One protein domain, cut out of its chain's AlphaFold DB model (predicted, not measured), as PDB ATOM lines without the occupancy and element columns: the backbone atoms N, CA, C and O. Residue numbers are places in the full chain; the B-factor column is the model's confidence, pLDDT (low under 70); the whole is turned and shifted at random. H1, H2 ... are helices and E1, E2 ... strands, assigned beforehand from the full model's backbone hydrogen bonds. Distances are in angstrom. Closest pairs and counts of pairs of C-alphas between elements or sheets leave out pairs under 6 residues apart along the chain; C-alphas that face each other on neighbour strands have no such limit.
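AT A GLANCE: This is residues 2 to 24 and 123 to 147 of the 147 residues of the protein "SCP-like protein" of Necator americanus (UniProt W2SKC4). With little regular structure, this is a rod built mostly of loops: a small hairpin, E1 and E2, near one end, short helix H1 beside the start of E2, and a loop folding back through residues 11 to 16 at the other end. The 48 printed residues have one named helix and two named strands, in the order H1, E1, E2; the class is mixed, with only 14 residues in named elements. It is compact, radius of gyration of the C-alphas 10.6 A, spanning 35 by 16 by 12 A.

HOW THE PARTS SIT: Look first at E1, residues 137 to 140, and E2, residues 143 to 146, an antiparallel hairpin at 137 degrees with a tight link. N 138 and O 145 are 2.8 A apart, within hydrogen-bond range. From there find H1, residues 2 to 7: its closest C-alpha to E2 is that of Ser 3, 6.2 A from Leu 143's. In H1 every O i to N i+4 pair is within hydrogen-bond range.

IN THESE COORDINATES: Find C-alpha 137 at (67.353, 97.464, 113.637); E1 runs 9.2 A. E2 runs 9.8 A to C-alpha 146 at (69.279, 100.753, 111.273). H1 runs 8.8 A from C-alpha 2 at (58.861, 100.664, 100.352).

THE WHOLE: The farthest C-alphas, Asn 14 and Asn 147, are 35.6 A apart. Residues 25 to 122 are cut out; C-alphas 24 and 123 are 11.3 A apart. Residues 133 to 135 and 147 have pLDDT under 70.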
ATOM      1  N   ARG A   2      58.479 101.804  99.478       91.12
ATOM      2  CA  ARG A   2      58.861 100.664 100.352       91.12
ATOM      3  C   ARG A   2      57.946 100.446 101.568       91.12
ATOM      4  O   ARG A   2      57.608  99.309 101.868       91.12
ATOM      5  N   SER A   3      57.473 101.515 102.213       93.00
ATOM      6  CA  SER A   3      56.495 101.399 103.312       93.00
ATOM      7  C   SER A   3      55.154 100.799 102.844       93.00
ATOM      8  O   SER A   3      54.570  99.975 103.539       93.00
ATOM      9  N   GLN A   4      54.712 101.093 101.612       92.25
ATOM     10  CA  GLN A   4      53.509 100.477 101.031       92.25
ATOM     11  C   GLN A   4      53.699  98.971 100.793       92.25
ATOM     12  O   GLN A   4      52.753  98.211 100.963       92.25
ATOM     13  N   ILE A   5      54.911  98.515 100.448       91.31
ATOM     14  CA  ILE A   5      55.212  97.073 100.394       91.31
ATOM     15  C   ILE A   5      55.084  96.457 101.782       91.31
ATOM     16  O   ILE A   5      54.399  95.451 101.937       91.31
ATOM     17  N   ALA A   6      55.711  97.058 102.798       94.31
ATOM     18  CA  ALA A   6      55.634  96.539 104.162       94.31
ATOM     19  C   ALA A   6      54.171  96.388 104.613       94.31
ATOM     20  O   ALA A   6      53.784  95.338 105.120       94.31
ATOM     21  N   LEU A   7      53.340  97.390 104.321       94.75
ATOM     22  CA  LEU A   7      51.913  97.409 104.639       94.75
ATOM     23  C   LEU A   7      51.035  96.535 103.731       94.75
ATOM     24  O   LEU A   7      49.879  96.309 104.078       94.75
ATOM     25  N   GLY A   8      51.554  96.028 102.613       92.69
ATOM     26  CA  GLY A   8      50.790  95.249 101.636       92.69
ATOM     27  C   GLY A   8      49.799  96.073 100.803       92.69
ATOM     28  O   GLY A   8      48.803  95.549 100.310       92.69
ATOM     29  N   THR A   9      50.052  97.375 100.665       92.31
ATOM     30  CA  THR A   9      49.229  98.319  99.890       92.31
ATOM     31  C   THR A   9      49.868  98.719  98.560       92.31
ATOM     32  O   THR A   9      49.249  99.419  97.764       92.31
ATOM     33  N   ALA A  10      51.107  98.290  98.295       89.00
ATOM     34  CA  ALA A  10      51.763  98.539  97.014       89.00
ATOM     35  C   ALA A  10      51.060  97.759  95.885       89.00
ATOM     36  O   ALA A  10      50.804  96.567  96.068       89.00
ATOM     37  N   PRO A  11      50.773  98.376  94.726       85.19
ATOM     38  CA  PRO A  11      50.100  97.700  93.624       85.19
ATOM     39  C   PRO A  11      50.973  96.595  93.012       85.19
ATOM     40  O   PRO A  11      52.201  96.645  93.041       85.19
ATOM     41  N   ASN A  12      50.314  95.593  92.448       80.19
ATOM     42  CA  ASN A  12      50.870  94.496  91.664       80.19
ATOM     43  C   ASN A  12      49.920  94.237  90.478       80.19
ATOM     44  O   ASN A  12      48.762  94.652  90.516       80.19
ATOM     45  N   LYS A  13      50.368  93.512  89.445       78.31
ATOM     46  CA  LYS A  13      49.567  93.210  88.242       78.31
ATOM     47  C   LYS A  13      48.169  92.649  88.561       78.31
ATOM     48  O   LYS A  13      47.231  92.950  87.839       78.31
ATOM     49  N   ASN A  14      48.034  91.895  89.658       80.88
ATOM     50  CA  ASN A  14      46.792  91.231  90.076       80.88
ATOM     51  C   ASN A  14      46.304  91.667  91.476       80.88
ATOM     52  O   ASN A  14      45.809  90.837  92.236       80.88
ATOM     53  N   GLY A  15      46.485  92.934  91.863       86.38
ATOM     54  CA  GLY A  15      46.017  93.454  93.156       86.38
ATOM     55  C   GLY A  15      47.123  94.168  93.920       86.38
ATOM     56  O   GLY A  15      47.773  95.050  93.369       86.38
ATOM     57  N   THR A  16      47.359  93.802  95.180       90.12
ATOM     58  CA  THR A  16      48.454  94.370  95.976       90.12
ATOM     59  C   THR A  16      49.537  93.344  96.294       90.12
ATOM     60  O   THR A  16      49.335  92.129  96.263       90.12
ATOM     61  N   CYS A  17      50.739  93.842  96.560       88.81
ATOM     62  CA  CYS A  17      51.837  93.068  97.111       88.81
ATOM     63  C   CYS A  17      51.476  92.546  98.513       88.81
ATOM     64  O   CYS A  17      50.855  93.278  99.283       88.81
ATOM     65  N   PRO A  18      51.897  91.330  98.899       92.50
ATOM     66  CA  PRO A  18      51.743  90.863 100.274       92.50
ATOM     67  C   PRO A  18      52.548  91.718 101.265       92.50
ATOM     68  O   PRO A  18      53.563  92.319 100.913       92.50
ATOM     69  N   ARG A  19      52.115  91.743 102.531       94.81
ATOM     70  CA  ARG A  19      52.797  92.475 103.615       94.81
ATOM     71  C   ARG A  19      54.210  91.939 103.832       94.81
ATOM     72  O   ARG A  19      54.426  90.727 103.761       94.81
ATOM     73  N   GLY A  20      55.161  92.823 104.116       93.88
ATOM     74  CA  GLY A  20      56.575  92.483 104.273       93.88
ATOM     75  C   GLY A  20      57.089  92.693 105.697       93.88
ATOM     76  O   GLY A  20      57.092  93.813 106.199       93.88
ATOM     77  N   GLN A  21      57.623  91.638 106.320       94.06
ATOM     78  CA  GLN A  21      58.091  91.682 107.716       94.06
ATOM     79  C   GLN A  21      59.549  92.130 107.906       94.06
ATOM     80  O   GLN A  21      59.969  92.390 109.034       94.06
ATOM     81  N   ASN A  22      60.342  92.185 106.831       91.75
ATOM     82  CA  ASN A  22      61.768  92.541 106.853       91.75
ATOM     83  C   ASN A  22      62.126  93.577 105.774       91.75
ATOM     84  O   ASN A  22      63.146  93.446 105.098       91.75
ATOM     85  N   VAL A  23      61.262  94.570 105.556       92.56
ATOM     86  CA  VAL A  23      61.517  95.637 104.581       92.56
ATOM     87  C   VAL A  23      62.298  96.755 105.261       92.56
ATOM     88  O   VAL A  23      61.762  97.452 106.120       92.56
ATOM     89  N   TYR A  24      63.563  96.926 104.884       92.50
ATOM     90  CA  TYR A  24      64.429  97.940 105.476       92.50
ATOM     91  C   TYR A  24      64.224  99.316 104.841       92.50
ATOM     92  O   TYR A  24      63.946  99.444 103.642       92.50
ATOM     93  N   LYS A 123      60.574  88.858 102.840       90.38
ATOM     94  CA  LYS A 123      59.833  87.842 103.579       90.38
ATOM     95  C   LYS A 123      58.444  88.389 103.866       90.38
ATOM     96  O   LYS A 123      58.312  89.465 104.448       90.38
ATOM     97  N   MET A 124      57.424  87.630 103.487       92.50
ATOM     98  CA  MET A 124      56.037  87.975 103.786       92.50
ATOM     99  C   MET A 124      55.769  87.873 105.291       92.50
ATOM    100  O   MET A 124      56.366  87.022 105.961       92.50
ATOM    101  N   GLY A 125      54.906  88.733 105.821       93.94
ATOM    102  CA  GLY A 125      54.473  88.722 107.219       93.94
ATOM    103  C   GLY A 125      54.158  90.116 107.758       93.94
ATOM    104  O   GLY A 125      54.265  91.105 107.037       93.94
ATOM    105  N   GLU A 126      53.799  90.178 109.040       94.50
ATOM    106  CA  GLU A 126      53.510  91.440 109.730       94.50
ATOM    107  C   GLU A 126      54.705  92.404 109.678       94.50
ATOM    108  O   GLU A 126      55.830  91.968 109.963       94.50
ATOM    109  N   PRO A 127      54.488  93.695 109.349       94.94
ATOM    110  CA  PRO A 127      55.546  94.695 109.302       94.94
ATOM    111  C   PRO A 127      56.442  94.636 110.534       94.94
ATOM    112  O   PRO A 127      55.981  94.459 111.659       94.94
ATOM    113  N   CYS A 128      57.742  94.774 110.308       92.88
ATOM    114  CA  CYS A 128      58.769  94.787 111.344       92.88
ATOM    115  C   CYS A 128      58.949  93.529 112.209       92.88
ATOM    116  O   CYS A 128      59.876  93.494 113.020       92.88
ATOM    117  N   LYS A 129      58.170  92.456 112.010       93.12
ATOM    118  CA  LYS A 129      58.309  91.209 112.789       93.12
ATOM    119  C   LYS A 129      59.690  90.548 112.644       93.12
ATOM    120  O   LYS A 129      60.042  89.664 113.421       93.12
ATOM    121  N   ARG A 130      60.487  90.963 111.652       88.50
ATOM    122  CA  ARG A 130      61.849  90.472 111.396       88.50
ATOM    123  C   ARG A 130      62.893  91.579 111.192       88.50
ATOM    124  O   ARG A 130      63.856  91.365 110.454       88.50
ATOM    125  N   CYS A 131      62.752  92.729 111.853       87.06
ATOM    126  CA  CYS A 131      63.810  93.749 111.826       87.06
ATOM    127  C   CYS A 131      65.095  93.293 112.523       87.06
ATOM    128  O   CYS A 131      66.176  93.515 112.002       87.06
ATOM    129  N   SER A 132      65.004  92.537 113.613       72.94
ATOM    130  CA  SER A 132      66.177  92.062 114.367       72.94
ATOM    131  C   SER A 132      67.007  90.980 113.651       72.94
ATOM    132  O   SER A 132      67.897  90.388 114.250       72.94
ATOM    133  N   ALA A 133      66.706  90.672 112.383       66.00
ATOM    134  CA  ALA A 133      67.427  89.668 111.603       66.00
ATOM    135  C   ALA A 133      68.783  90.167 111.063       66.00
ATOM    136  O   ALA A 133      69.608  89.336 110.688       66.00
ATOM    137  N   VAL A 134      69.009  91.488 110.990       59.94
ATOM    138  CA  VAL A 134      70.286  92.105 110.586       59.94
ATOM    139  C   VAL A 134      70.548  93.324 111.478       59.94
ATOM    140  O   VAL A 134      69.968  94.386 111.270       59.94
ATOM    141  N   GLY A 135      71.425  93.170 112.474       61.66
ATOM    142  CA  GLY A 135      71.807  94.248 113.394       61.66
ATOM    143  C   GLY A 135      70.697  94.689 114.360       61.66
ATOM    144  O   GLY A 135      69.586  94.157 114.358       61.66
ATOM    145  N   GLN A 136      71.007  95.672 115.210       73.75
ATOM    146  CA  GLN A 136      70.052  96.317 116.123       73.75
ATOM    147  C   GLN A 136      69.095  97.247 115.348       73.75
ATOM    148  O   GLN A 136      69.070  98.455 115.564       73.75
ATOM    149  N   ALA A 137      68.338  96.701 114.395       86.19
ATOM    150  CA  ALA A 137      67.353  97.464 113.637       86.19
ATOM    151  C   ALA A 137      66.063  97.656 114.447       86.19
ATOM    152  O   ALA A 137      65.539  96.705 115.038       86.19
ATOM    153  N   VAL A 138      65.511  98.867 114.414       90.50
ATOM    154  CA  VAL A 138      64.243  99.236 115.059       90.50
ATOM    155  C   VAL A 138      63.125  99.375 114.028       90.50
ATOM    156  O   VAL A 138      63.371  99.640 112.852       90.50
ATOM    157  N   CYS A 139      61.873  99.205 114.455       92.00
ATOM    158  CA  CYS A 139      60.727  99.489 113.595       92.00
ATOM    159  C   CYS A 139      60.436 100.992 113.580       92.00
ATOM    160  O   CYS A 139      60.132 101.571 114.622       92.00
ATOM    161  N   LYS A 140      60.488 101.618 112.403       92.25
ATOM    162  CA  LYS A 140      60.128 103.024 112.194       92.25
ATOM    163  C   LYS A 140      59.300 103.160 110.921       92.25
ATOM    164  O   LYS A 140      59.720 102.702 109.862       92.25
ATOM    165  N   ASP A 141      58.122 103.773 111.016       91.38
ATOM    166  CA  ASP A 141      57.203 103.986 109.884       91.38
ATOM    167  C   ASP A 141      56.861 102.690 109.112       91.38
ATOM    168  O   ASP A 141      56.751 102.674 107.879       91.38
ATOM    169  N   ASN A 142      56.707 101.583 109.853       93.19
ATOM    170  CA  ASN A 142      56.486 100.218 109.345       93.19
ATOM    171  C   ASN A 142      57.670  99.613 108.564       93.19
ATOM    172  O   ASN A 142      57.510  98.604 107.878       93.19
ATOM    173  N   LEU A 143      58.858 100.212 108.664       94.06
ATOM    174  CA  LEU A 143      60.096  99.747 108.044       94.06
ATOM    175  C   LEU A 143      61.150  99.421 109.103       94.06
ATOM    176  O   LEU A 143      61.185 100.017 110.176       94.06
ATOM    177  N   CYS A 144      62.058  98.512 108.767       93.38
ATOM    178  CA  CYS A 144      63.237  98.245 109.582       93.38
ATOM    179  C   CYS A 144      64.285  99.334 109.346       93.38
ATOM    180  O   CYS A 144      64.796  99.474 108.237       93.38
ATOM    181  N   ALA A 145      64.605 100.118 110.364       91.75
ATOM    182  CA  ALA A 145      65.619 101.159 110.301       91.75
ATOM    183  C   ALA A 145      66.840 100.732 111.118       91.75
ATOM    184  O   ALA A 145      66.699 100.293 112.257       91.75
ATOM    185  N   LEU A 146      68.027 100.852 110.528       87.19
ATOM    186  CA  LEU A 146      69.279 100.753 111.273       87.19
ATOM    187  C   LEU A 146      69.461 102.055 112.068       87.19
ATOM    188  O   LEU A 146      69.180 103.126 111.523       87.19
ATOM    189  N   ASN A 147      69.856 101.935 113.337       67.88
ATOM    190  CA  ASN A 147      70.199 103.074 114.195       67.88
ATOM    191  C   ASN A 147      71.551 103.676 113.815       67.88
ATOM    192  O   ASN A 147      72.438 102.896 113.396       67.88
TER     193      ASN A 147